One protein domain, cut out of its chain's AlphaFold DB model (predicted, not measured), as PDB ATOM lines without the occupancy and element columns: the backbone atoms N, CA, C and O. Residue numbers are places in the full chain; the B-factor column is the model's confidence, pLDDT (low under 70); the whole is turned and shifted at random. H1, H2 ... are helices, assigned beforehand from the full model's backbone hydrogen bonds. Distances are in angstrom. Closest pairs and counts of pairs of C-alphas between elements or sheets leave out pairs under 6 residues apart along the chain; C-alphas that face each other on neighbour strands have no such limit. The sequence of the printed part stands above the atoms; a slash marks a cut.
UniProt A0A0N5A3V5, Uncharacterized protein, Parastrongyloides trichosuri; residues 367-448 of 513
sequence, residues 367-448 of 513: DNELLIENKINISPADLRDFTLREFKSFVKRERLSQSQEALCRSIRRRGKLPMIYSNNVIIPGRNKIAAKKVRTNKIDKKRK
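AT A GLANCE: This is residues 367 to 448 of the 513 residues of an uncharacterized protein of Parastrongyloides trichosuri (UniProt A0A0N5A3V5). Helices H1 to H4 form a small cluster, H2 crossing H4; a looping link leads to H5, whose residues 437 to 448 stick out as an arm. The 82 printed residues hold five named helices, H1 to H5 in order, and no named strand: all helix. The whole is loose, radius of gyration of the C-alphas 16.5 A, spanning 53 by 29 by 23 A.

IN THESE COORDINATES: Find C-alpha 367 at (45.310, 40.637, -46.812); H1 runs from there to 373. Then come H2, 380 to 385; H3, 388 to 398; H4, 402 to 414, 18.3 A long; and H5, 430 to 448, 26.3 A, ending at (27.542, 56.024, -9.296).

HOW THE PARTS SIT: Look at Arg 384 and Arg 412: H2 and H4 touch there, closest C-alphas 4.5 A apart, with H4 residues 408 to 413 alone. H3 is close to H4 but not clearly touching, closest C-alphas Val 395 and Glu 405, 6.9 A. H5 is apart from H4. O i to N i+4 pairs are all within hydrogen-bond range in H1 to H4, 14 of 15 in H5.

THE WHOLE: The printed part has no cut. Residues 415 to 429 make the long link; pLDDT is under 70 at residues 415 to 448.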
ATOM      1  N   ASP A 367      45.234  41.899 -47.562       83.88
ATOM      2  CA  ASP A 367      45.310  40.637 -46.812       83.88
ATOM      3  C   ASP A 367      45.159  39.402 -47.720       83.88
ATOM      4  O   ASP A 367      45.755  38.373 -47.425       83.88
ATOM      5  N   ASN A 368      44.412  39.498 -48.829       85.69
ATOM      6  CA  ASN A 368      44.364  38.442 -49.851       85.69
ATOM      7  C   ASN A 368      45.730  38.296 -50.533       85.69
ATOM      8  O   ASN A 368      46.216  37.181 -50.678       85.69
ATOM      9  N   GLU A 369      46.350  39.412 -50.926       86.50
ATOM     10  CA  GLU A 369      47.673  39.422 -51.570       86.50
ATOM     11  C   GLU A 369      48.723  38.765 -50.667       86.50
ATOM     12  O   GLU A 369      49.413  37.843 -51.093       86.50
ATOM     13  N   LEU A 370      48.751  39.134 -49.381       87.69
ATOM     14  CA  LEU A 370      49.680  38.557 -48.405       87.69
ATOM     15  C   LEU A 370      49.503  37.041 -48.218       87.69
ATOM     16  O   LEU A 370      50.494  36.335 -48.029       87.69
ATOM     17  N   LEU A 371      48.270  36.523 -48.245       89.94
ATOM     18  CA  LEU A 371      48.030  35.076 -48.139       89.94
ATOM     19  C   LEU A 371      48.486  34.332 -49.397       89.94
ATOM     20  O   LEU A 371      49.076  33.259 -49.277       89.94
ATOM     21  N   ILE A 372      48.278  34.922 -50.577       88.56
ATOM     22  CA  ILE A 372      48.738  34.368 -51.857       88.56
ATOM     23  C   ILE A 372      50.273  34.337 -51.901       88.56
ATOM     24  O   ILE A 372      50.851  33.289 -52.189       88.56
ATOM     25  N   GLU A 373      50.938  35.438 -51.539       89.81
ATOM     26  CA  GLU A 373      52.405  35.530 -51.464       89.81
ATOM     27  C   GLU A 373      53.004  34.475 -50.524       89.81
ATOM     28  O   GLU A 373      54.034  33.870 -50.821       89.81
ATOM     29  N   ASN A 374      52.328  34.211 -49.403       89.31
ATOM     30  CA  ASN A 374      52.769  33.243 -48.402       89.31
ATOM     31  C   ASN A 374      52.263  31.814 -48.659       89.31
ATOM     32  O   ASN A 374      52.492  30.947 -47.813       89.31
ATOM     33  N   LYS A 375      51.618  31.546 -49.805       89.38
ATOM     34  CA  LYS A 375      51.087  30.228 -50.205       89.38
ATOM     35  C   LYS A 375      50.123  29.614 -49.179       89.38
ATOM     36  O   LYS A 375      50.181  28.417 -48.905       89.38
ATOM     37  N   ILE A 376      49.254  30.433 -48.592       88.44
ATOM     38  CA  ILE A 376      48.251  29.990 -47.618       88.44
ATOM     39  C   ILE A 376      46.890  29.918 -48.315       88.44
ATOM     40  O   ILE A 376      46.315  30.942 -48.682       88.44
ATOM     41  N   ASN A 377      46.358  28.704 -48.461       86.75
ATOM     42  CA  ASN A 377      45.106  28.444 -49.173       86.75
ATOM     43  C   ASN A 377      43.883  28.688 -48.280       86.75
ATOM     44  O   ASN A 377      43.191  27.759 -47.868       86.75
ATOM     45  N   ILE A 378      43.626  29.955 -47.956       87.06
ATOM     46  CA  ILE A 378      42.425  30.372 -47.230       87.06
ATOM     47  C   ILE A 378      42.033  31.804 -47.594       87.06
ATOM     48  O   ILE A 378      42.891  32.649 -47.850       87.06
ATOM     49  N   SER A 379      40.735  32.106 -47.574       87.19
ATOM     50  CA  SER A 379      40.273  33.489 -47.662       87.19
ATOM     51  C   SER A 379      40.530  34.225 -46.336       87.19
ATOM     52  O   SER A 379      40.249  33.692 -45.259       87.19
ATOM     53  N   PRO A 380      40.956  35.502 -46.351       84.56
ATOM     54  CA  PRO A 380      40.976  36.350 -45.172       84.56
ATOM     55  C   PRO A 380      39.610  36.437 -44.497       84.56
ATOM     56  O   PRO A 380      39.557  36.727 -43.311       84.56
ATOM     57  N   ALA A 381      38.492  36.266 -45.218       81.50
ATOM     58  CA  ALA A 381      37.163  36.205 -44.602       81.50
ATOM     59  C   ALA A 381      37.036  34.998 -43.663       81.50
ATOM     60  O   ALA A 381      36.822  35.187 -42.470       81.50
ATOM     61  N   ASP A 382      37.307  33.800 -44.169       83.75
ATOM     62  CA  ASP A 382      37.208  32.556 -43.401       83.75
ATOM     63  C   ASP A 382      38.163  32.565 -42.203       83.75
ATOM     64  O   ASP A 382      37.803  32.215 -41.079       83.75
ATOM     65  N   LEU A 383      39.377  33.077 -42.416       84.88
ATOM     66  CA  LEU A 383      40.390  33.164 -41.373       84.88
ATOM     67  C   LEU A 383      40.010  34.143 -40.245       84.88
ATOM     68  O   LEU A 383      40.434  33.967 -39.095       84.88
ATOM     69  N   ARG A 384      39.201  35.166 -40.550       79.81
ATOM     70  CA  ARG A 384      38.630  36.092 -39.557       79.81
ATOM     71  C   ARG A 384      37.506  35.448 -38.755       79.81
ATOM     72  O   ARG A 384      37.428  35.695 -37.549       79.81
ATOM     73  N   ASP A 385      36.686  34.632 -39.403       76.38
ATOM     74  CA  ASP A 385      35.493  34.039 -38.798       76.38
ATOM     75  C   ASP A 385      35.793  32.757 -38.003       76.38
ATOM     76  O   ASP A 385      34.988  32.354 -37.163       76.38
ATOM     77  N   PHE A 386      36.991  32.178 -38.149       83.25
ATOM     78  CA  PHE A 386      37.434  31.047 -37.336       83.25
ATOM     79  C   PHE A 386      37.313  31.289 -35.827       83.25
ATOM     80  O   PHE A 386      37.900  32.212 -35.236       83.25
ATOM     81  N   THR A 387      36.663  30.343 -35.154       83.25
ATOM     82  CA  THR A 387      36.783  30.134 -33.712       83.25
ATOM     83  C   THR A 387      38.226  29.775 -33.338       83.25
ATOM     84  O   THR A 387      39.060  29.418 -34.169       83.25
ATOM     85  N   LEU A 388      38.577  29.873 -32.049       82.00
ATOM     86  CA  LEU A 388      39.928  29.503 -31.600       82.00
ATOM     87  C   LEU A 388      40.252  28.029 -31.898       82.00
ATOM     88  O   LEU A 388      41.395  27.710 -32.220       82.00
ATOM     89  N   ARG A 389      39.252  27.142 -31.808       86.31
ATOM     90  CA  ARG A 389      39.409  25.711 -32.088       86.31
ATOM     91  C   ARG A 389      39.645  25.453 -33.575       86.31
ATOM     92  O   ARG A 389      40.545  24.684 -33.908       86.31
ATOM     93  N   GLU A 390      38.892  26.116 -34.448       88.25
ATOM     94  CA  GLU A 390      39.067  26.022 -35.905       88.25
ATOM     95  C   GLU A 390      40.423  26.573 -36.333       88.25
ATOM     96  O   GLU A 390      41.152  25.888 -37.041       88.25
ATOM     97  N   PHE A 391      40.831  27.728 -35.798       89.88
ATOM     98  CA  PHE A 391      42.147  28.302 -36.081       89.88
ATOM     99  C   PHE A 391      43.290  27.362 -35.666       89.88
ATOM    100  O   PHE A 391      44.192  27.097 -36.456       89.88
ATOM    101  N   LYS A 392      43.239  26.790 -34.452       88.56
ATOM    102  CA  LYS A 392      44.244  25.809 -33.995       88.56
ATOM    103  C   LYS A 392      44.264  24.552 -34.869       88.56
ATOM    104  O   LYS A 392      45.327  23.985 -35.099       88.56
ATOM    105  N   SER A 393      43.100  24.111 -35.339       91.56
ATOM    106  CA  SER A 393      42.984  22.935 -36.207       91.56
ATOM    107  C   SER A 393      43.535  23.216 -37.605       91.56
ATOM    108  O   SER A 393      44.233  22.373 -38.156       91.56
ATOM    109  N   PHE A 394      43.283  24.412 -38.141       92.06
ATOM    110  CA  PHE A 394      43.815  24.882 -39.417       92.06
ATOM    111  C   PHE A 394      45.346  24.960 -39.402       92.06
ATOM    112  O   PHE A 394      45.989  24.348 -40.248       92.06
ATOM    113  N   VAL A 395      45.934  25.599 -38.381       89.69
ATOM    114  CA  VAL A 395      47.401  25.686 -38.227       89.69
ATOM    115  C   VAL A 395      48.040  24.293 -38.173       89.69
ATOM    116  O   VAL A 395      49.055  24.054 -38.824       89.69
ATOM    117  N   LYS A 396      47.425  23.349 -37.441       88.25
ATOM    118  CA  LYS A 396      47.910  21.961 -37.353       88.25
ATOM    119  C   LYS A 396      47.757  21.186 -38.665       88.25
ATOM    120  O   LYS A 396      48.624  20.375 -38.978       88.25
ATOM    121  N   ARG A 397      46.666  21.405 -39.405       91.12
ATOM    122  CA  ARG A 397      46.364  20.703 -40.661       91.12
ATOM    123  C   ARG A 397      47.282  21.148 -41.796       91.12
ATOM    124  O   ARG A 397      47.866  20.300 -42.456       91.12
ATOM    125  N   GLU A 398      47.434  22.456 -41.973       87.75
ATOM    126  CA  GLU A 398      48.216  23.051 -43.065       87.75
ATOM    127  C   GLU A 398      49.728  23.074 -42.790       87.75
ATOM    128  O   GLU A 398      50.505  23.430 -43.669       87.75
ATOM    129  N   ARG A 399      50.169  22.690 -41.578       88.62
ATOM    130  CA  ARG A 399      51.585  22.706 -41.157       88.62
ATOM    131  C   ARG A 399      52.272  24.048 -41.448       88.62
ATOM    132  O   ARG A 399      53.379  24.090 -41.980       88.62
ATOM    133  N   LEU A 400      51.599  25.142 -41.094       89.06
ATOM    134  CA  LEU A 400      52.102  26.494 -41.329       89.06
ATOM    135  C   LEU A 400      53.427  26.729 -40.591       89.06
ATOM    136  O   LEU A 400      53.599  26.304 -39.446       89.06
ATOM    137  N   SER A 401      54.347  27.450 -41.232       90.31
ATOM    138  CA  SER A 401      55.559  27.944 -40.580       90.31
ATOM    139  C   SER A 401      55.219  28.969 -39.492       90.31
ATOM    140  O   SER A 401      54.141  29.566 -39.486       90.31
ATOM    141  N   GLN A 402      56.164  29.244 -38.587       86.94
ATOM    142  CA  GLN A 402      55.963  30.265 -37.550       86.94
ATOM    143  C   GLN A 402      55.653  31.652 -38.140       86.94
ATOM    144  O   GLN A 402      54.816  32.380 -37.603       86.94
ATOM    145  N   SER A 403      56.278  32.012 -39.268       87.00
ATOM    146  CA  SER A 403      56.024  33.286 -39.950       87.00
ATOM    147  C   SER A 403      54.630  33.336 -40.581       87.00
ATOM    148  O   SER A 403      53.924  34.338 -40.443       87.00
ATOM    149  N   GLN A 404      54.187  32.239 -41.201       91.00
ATOM    150  CA  GLN A 404      52.838  32.105 -41.757       91.00
ATOM    151  C   GLN A 404      51.773  32.119 -40.655       91.00
ATOM    152  O   GLN A 404      50.737  32.768 -40.796       91.00
ATOM    153  N   GLU A 405      52.030  31.466 -39.522       90.94
ATOM    154  CA  GLU A 405      51.125  31.493 -38.377       90.94
ATOM    155  C   GLU A 405      50.990  32.911 -37.803       90.94
ATOM    156  O   GLU A 405      49.872  33.369 -37.535       90.94
ATOM    157  N   ALA A 406      52.101  33.638 -37.656       86.56
ATOM    158  CA  ALA A 406      52.093  35.030 -37.210       86.56
ATOM    159  C   ALA A 406      51.305  35.935 -38.174       86.56
ATOM    160  O   ALA A 406      50.501  36.764 -37.729       86.56
ATOM    161  N   LEU A 407      51.466  35.735 -39.487       89.81
ATOM    162  CA  LEU A 407      50.692  36.433 -40.514       89.81
ATOM    163  C   LEU A 407      49.191  36.138 -40.385       89.81
ATOM    164  O   LEU A 407      48.391  37.073 -40.307       89.81
ATOM    165  N   CYS A 408      48.808  34.866 -40.278       88.88
ATOM    166  CA  CYS A 408      47.425  34.440 -40.067       88.88
ATOM    167  C   CYS A 408      46.827  35.069 -38.797       88.88
ATOM    168  O   CYS A 408      45.746  35.659 -38.833       88.88
ATOM    169  N   ARG A 409      47.548  35.046 -37.667       87.50
ATOM    170  CA  ARG A 409      47.113  35.717 -36.427       87.50
ATOM    171  C   ARG A 409      46.909  37.223 -36.637       87.50
ATOM    172  O   ARG A 409      45.926  37.784 -36.147       87.50
ATOM    173  N   SER A 410      47.801  37.870 -37.388       83.56
ATOM    174  CA  SER A 410      47.714  39.296 -37.715       83.56
ATOM    175  C   SER A 410      46.489  39.617 -38.578       83.56
ATOM    176  O   SER A 410      45.730  40.522 -38.233       83.56
ATOM    177  N   ILE A 411      46.227  38.835 -39.629       85.50
ATOM    178  CA  ILE A 411      45.050  38.983 -40.504       85.50
ATOM    179  C   ILE A 411      43.754  38.769 -39.711       85.50
ATOM    180  O   ILE A 411      42.841  39.598 -39.770       85.50
ATOM    181  N   ARG A 412      43.701  37.725 -38.873       84.50
ATOM    182  CA  ARG A 412      42.562  37.458 -37.980       84.50
ATOM    183  C   ARG A 412      42.292  38.620 -37.021       84.50
ATOM    184  O   ARG A 412      41.136  38.948 -36.768       84.50
ATOM    185  N   ARG A 413      43.343  39.280 -36.518       79.69
ATOM    186  CA  ARG A 413      43.236  40.478 -35.665       79.69
ATOM    187  C   ARG A 413      42.807  41.727 -36.446       79.69
ATOM    188  O   ARG A 413      42.044  42.532 -35.914       79.69
ATOM    189  N   ARG A 414      43.302  41.910 -37.679       72.19
ATOM    190  CA  ARG A 414      42.986  43.061 -38.553       72.19
ATOM    191  C   ARG A 414      41.543  43.062 -39.043       72.19
ATOM    192  O   ARG A 414      41.012  44.123 -39.370       72.19
ATOM    193  N   GLY A 415      40.901  41.900 -39.066       62.53
ATOM    194  CA  GLY A 415      39.514  41.763 -39.462       62.53
ATOM    195  C   GLY A 415      38.557  42.713 -38.753       62.53
ATOM    196  O   GLY A 415      38.157  42.489 -37.613       62.53
ATOM    197  N   LYS A 416      38.083  43.734 -39.481       53.62
ATOM    198  CA  LYS A 416      36.755  44.299 -39.229       53.62
ATOM    199  C   LYS A 416      35.759  43.169 -39.466       53.62
ATOM    200  O   LYS A 416      35.730  42.600 -40.556       53.62
ATOM    201  N   LEU A 417      35.016  42.827 -38.421       43.84
ATOM    202  CA  LEU A 417      34.063  41.726 -38.447       43.84
ATOM    203  C   LEU A 417      33.064  41.923 -39.591       43.84
ATOM    204  O   LEU A 417      32.490  43.017 -39.681       43.84
ATOM    205  N   PRO A 418      32.816  40.907 -40.429       40.69
ATOM    206  CA  PRO A 418      31.566  40.868 -41.161       40.69
ATOM    207  C   PRO A 418      30.407  40.825 -40.154       40.69
ATOM    208  O   PRO A 418      30.491  40.234 -39.077       40.69
ATOM    209  N   MET A 419      29.320  41.519 -40.488       38.72
ATOM    210  CA  MET A 419      28.033  41.326 -39.825       38.72
ATOM    211  C   MET A 419      27.581  39.904 -40.172       38.72
ATOM    212  O   MET A 419      27.101  39.675 -41.278       38.72
ATOM    213  N   ILE A 420      27.794  38.944 -39.274       38.12
ATOM    214  CA  ILE A 420      27.268  37.591 -39.453       38.12
ATOM    215  C   ILE A 420      25.759  37.669 -39.218       38.12
ATOM    216  O   ILE A 420      25.305  37.958 -38.110       38.12
ATOM    217  N   TYR A 421      24.983  37.441 -40.277       39.09
ATOM    218  CA  TYR A 421      23.544  37.233 -40.196       39.09
ATOM    219  C   TYR A 421      23.291  35.752 -39.915       39.09
ATOM    220  O   TYR A 421      23.064  34.973 -40.834       39.09
ATOM    221  N   SER A 422      23.325  35.348 -38.647       36.25
ATOM    222  CA  SER A 422      22.616  34.138 -38.234       36.25
ATOM    223  C   SER A 422      21.557  34.520 -37.200       36.25
ATOM    224  O   SER A 422      21.823  35.175 -36.194       36.25
ATOM    225  N   ASN A 423      20.308  34.178 -37.517       43.34
ATOM    226  CA  ASN A 423      19.135  34.285 -36.647       43.34
ATOM    227  C   ASN A 423      18.782  35.687 -36.111       43.34
ATOM    228  O   ASN A 423      18.384  35.807 -34.959       43.34
ATOM    229  N   ASN A 424      18.870  36.748 -36.926       42.78
ATOM    230  CA  ASN A 424      18.397  38.108 -36.581       42.78
ATOM    231  C   ASN A 424      18.962  38.718 -35.277       42.78
ATOM    232  O   ASN A 424      18.492  39.768 -34.832       42.78
ATOM    233  N   VAL A 425      19.997  38.124 -34.676       41.38
ATOM    234  CA  VAL A 425      20.644  38.650 -33.473       41.38
ATOM    235  C   VAL A 425      21.958  39.309 -33.872       41.38
ATOM    236  O   VAL A 425      22.916  38.665 -34.289       41.38
ATOM    237  N   ILE A 426      22.005  40.632 -33.726       46.41
ATOM    238  CA  ILE A 426      23.203  41.435 -33.969       46.41
ATOM    239  C   ILE A 426      24.207  41.134 -32.852       46.41
ATOM    240  O   ILE A 426      24.111  41.703 -31.762       46.41
ATOM    241  N   ILE A 427      25.192  40.278 -33.119       42.56
ATOM    242  CA  ILE A 427      26.350  40.097 -32.238       42.56
ATOM    243  C   ILE A 427      27.432  41.086 -32.699       42.56
ATOM    244  O   ILE A 427      28.119  40.837 -33.691       42.56
ATOM    245  N   PRO A 428      27.602  42.252 -32.044       43.06
ATOM    246  CA  PRO A 428      28.733  43.121 -32.347       43.06
ATOM    247  C   PRO A 428      30.011  42.350 -32.024       43.06
ATOM    248  O   PRO A 428      30.122  41.806 -30.936       43.06
ATOM    249  N   GLY A 429      30.984  42.272 -32.925       46.59
ATOM    250  CA  GLY A 429      32.180  41.504 -32.586       46.59
ATOM    251  C   GLY A 429      33.121  42.201 -31.597       46.59
ATOM    252  O   GLY A 429      32.894  43.326 -31.139       46.59
ATOM    253  N   ARG A 430      34.190  41.484 -31.237       51.34
ATOM    254  CA  ARG A 430      34.971  41.674 -30.001       51.34
ATOM    255  C   ARG A 430      35.498  43.097 -29.763       51.34
ATOM    256  O   ARG A 430      35.351  43.589 -28.650       51.34
ATOM    257  N   ASN A 431      35.974  43.818 -30.784       49.44
ATOM    258  CA  ASN A 431      36.418  45.217 -30.621       49.44
ATOM    259  C   ASN A 431      35.267  46.218 -30.429       49.44
ATOM    260  O   ASN A 431      35.419  47.205 -29.709       49.44
ATOM    261  N   LYS A 432      34.090  45.970 -31.016       48.69
ATOM    262  CA  LYS A 432      32.897  46.801 -30.788       48.69
ATOM    263  C   LYS A 432      32.283  46.506 -29.417       48.69
ATOM    264  O   LYS A 432      31.798  47.438 -28.783       48.69
ATOM    265  N   ILE A 433      32.357  45.263 -28.923       50.31
ATOM    266  CA  ILE A 433      32.010  44.915 -27.530       50.31
ATOM    267  C   ILE A 433      32.987  45.564 -26.555       50.31
ATOM    268  O   ILE A 433      32.531  46.167 -25.590       50.31
ATOM    269  N   ALA A 434      34.296  45.506 -26.812       52.31
ATOM    270  CA  ALA A 434      35.303  46.159 -25.978       52.31
ATOM    271  C   ALA A 434      35.087  47.680 -25.946       52.31
ATOM    272  O   ALA A 434      34.960  48.264 -24.874       52.31
ATOM    273  N   ALA A 435      34.897  48.321 -27.104       52.31
ATOM    274  CA  ALA A 435      34.588  49.749 -27.177       52.31
ATOM    275  C   ALA A 435      33.241  50.110 -26.519       52.31
ATOM    276  O   ALA A 435      33.124  51.168 -25.900       52.31
ATOM    277  N   LYS A 436      32.219  49.246 -26.619       56.16
ATOM    278  CA  LYS A 436      30.921  49.444 -25.955       56.16
ATOM    279  C   LYS A 436      31.044  49.277 -24.437       56.16
ATOM    280  O   LYS A 436      30.571  50.162 -23.741       56.16
ATOM    281  N   LYS A 437      31.743  48.247 -23.941       55.38
ATOM    282  CA  LYS A 437      32.043  48.029 -22.511       55.38
ATOM    283  C   LYS A 437      32.862  49.178 -21.916       55.38
ATOM    284  O   LYS A 437      32.557  49.653 -20.828       55.38
ATOM    285  N   VAL A 438      33.852  49.691 -22.647       57.78
ATOM    286  CA  VAL A 438      34.644  50.860 -22.227       57.78
ATOM    287  C   VAL A 438      33.776  52.123 -22.171       57.78
ATOM    288  O   VAL A 438      33.881  52.901 -21.222       57.78
ATOM    289  N   ARG A 439      32.871  52.328 -23.139       53.69
ATOM    290  CA  ARG A 439      31.939  53.470 -23.135       53.69
ATOM    291  C   ARG A 439      30.862  53.359 -22.049       53.69
ATOM    292  O   ARG A 439      30.568  54.377 -21.432       53.69
ATOM    293  N   THR A 440      30.321  52.172 -21.768       56.78
ATOM    294  CA  THR A 440      29.344  51.964 -20.682       56.78
ATOM    295  C   THR A 440      29.993  52.103 -19.308       56.78
ATOM    296  O   THR A 440      29.487  52.861 -18.493       56.78
ATOM    297  N   ASN A 441      31.190  51.546 -19.084       54.81
ATOM    298  CA  ASN A 441      31.919  51.722 -17.818       54.81
ATOM    299  C   ASN A 441      32.284  53.194 -17.540       54.81
ATOM    300  O   ASN A 441      32.320  53.622 -16.386       54.81
ATOM    301  N   LYS A 442      32.519  53.996 -18.589       53.53
ATOM    302  CA  LYS A 442      32.776  55.443 -18.471       53.53
ATOM    303  C   LYS A 442      31.508  56.255 -18.155       53.53
ATOM    304  O   LYS A 442      31.615  57.345 -17.596       53.53
ATOM    305  N   ILE A 443      30.326  55.735 -18.493       53.03
ATOM    306  CA  ILE A 443      29.018  56.330 -18.171       53.03
ATOM    307  C   ILE A 443      28.557  55.886 -16.771       53.03
ATOM    308  O   ILE A 443      28.101  56.722 -15.992       53.03
ATOM    309  N   ASP A 444      28.768  54.623 -16.400       48.59
ATOM    310  CA  ASP A 444      28.323  54.069 -15.115       48.59
ATOM    311  C   ASP A 444      29.183  54.536 -13.931       48.59
ATOM    312  O   ASP A 444      28.640  54.818 -12.862       48.59
ATOM    313  N   LYS A 445      30.494  54.765 -14.120       50.47
ATOM    314  CA  LYS A 445      31.332  55.444 -13.105       50.47
ATOM    315  C   LYS A 445      30.912  56.902 -12.866       50.47
ATOM    316  O   LYS A 445      31.065  57.404 -11.760       50.47
ATOM    317  N   LYS A 446      30.334  57.578 -13.867       48.53
ATOM    318  CA  LYS A 446      29.765  58.928 -13.695       48.53
ATOM    319  C   LYS A 446      28.368  58.917 -13.069       48.53
ATOM    320  O   LYS A 446      28.001  59.906 -12.444       48.53
ATOM    321  N   ARG A 447      27.605  57.827 -13.212       47.31
ATOM    322  CA  ARG A 447      26.292  57.662 -12.567       47.31
ATOM    323  C   ARG A 447      26.388  57.240 -11.102       47.31
ATOM    324  O   ARG A 447      25.601  57.741 -10.310       47.31
ATOM    325  N   LYS A 448      27.356  56.402 -10.712       42.84
ATOM    326  CA  LYS A 448      27.542  56.024  -9.296       42.84
ATOM    327  C   LYS A 448      27.942  57.213  -8.408       42.84
ATOM    328  O   LYS A 448      27.403  57.344  -7.320       42.84
TER     329      LYS A 448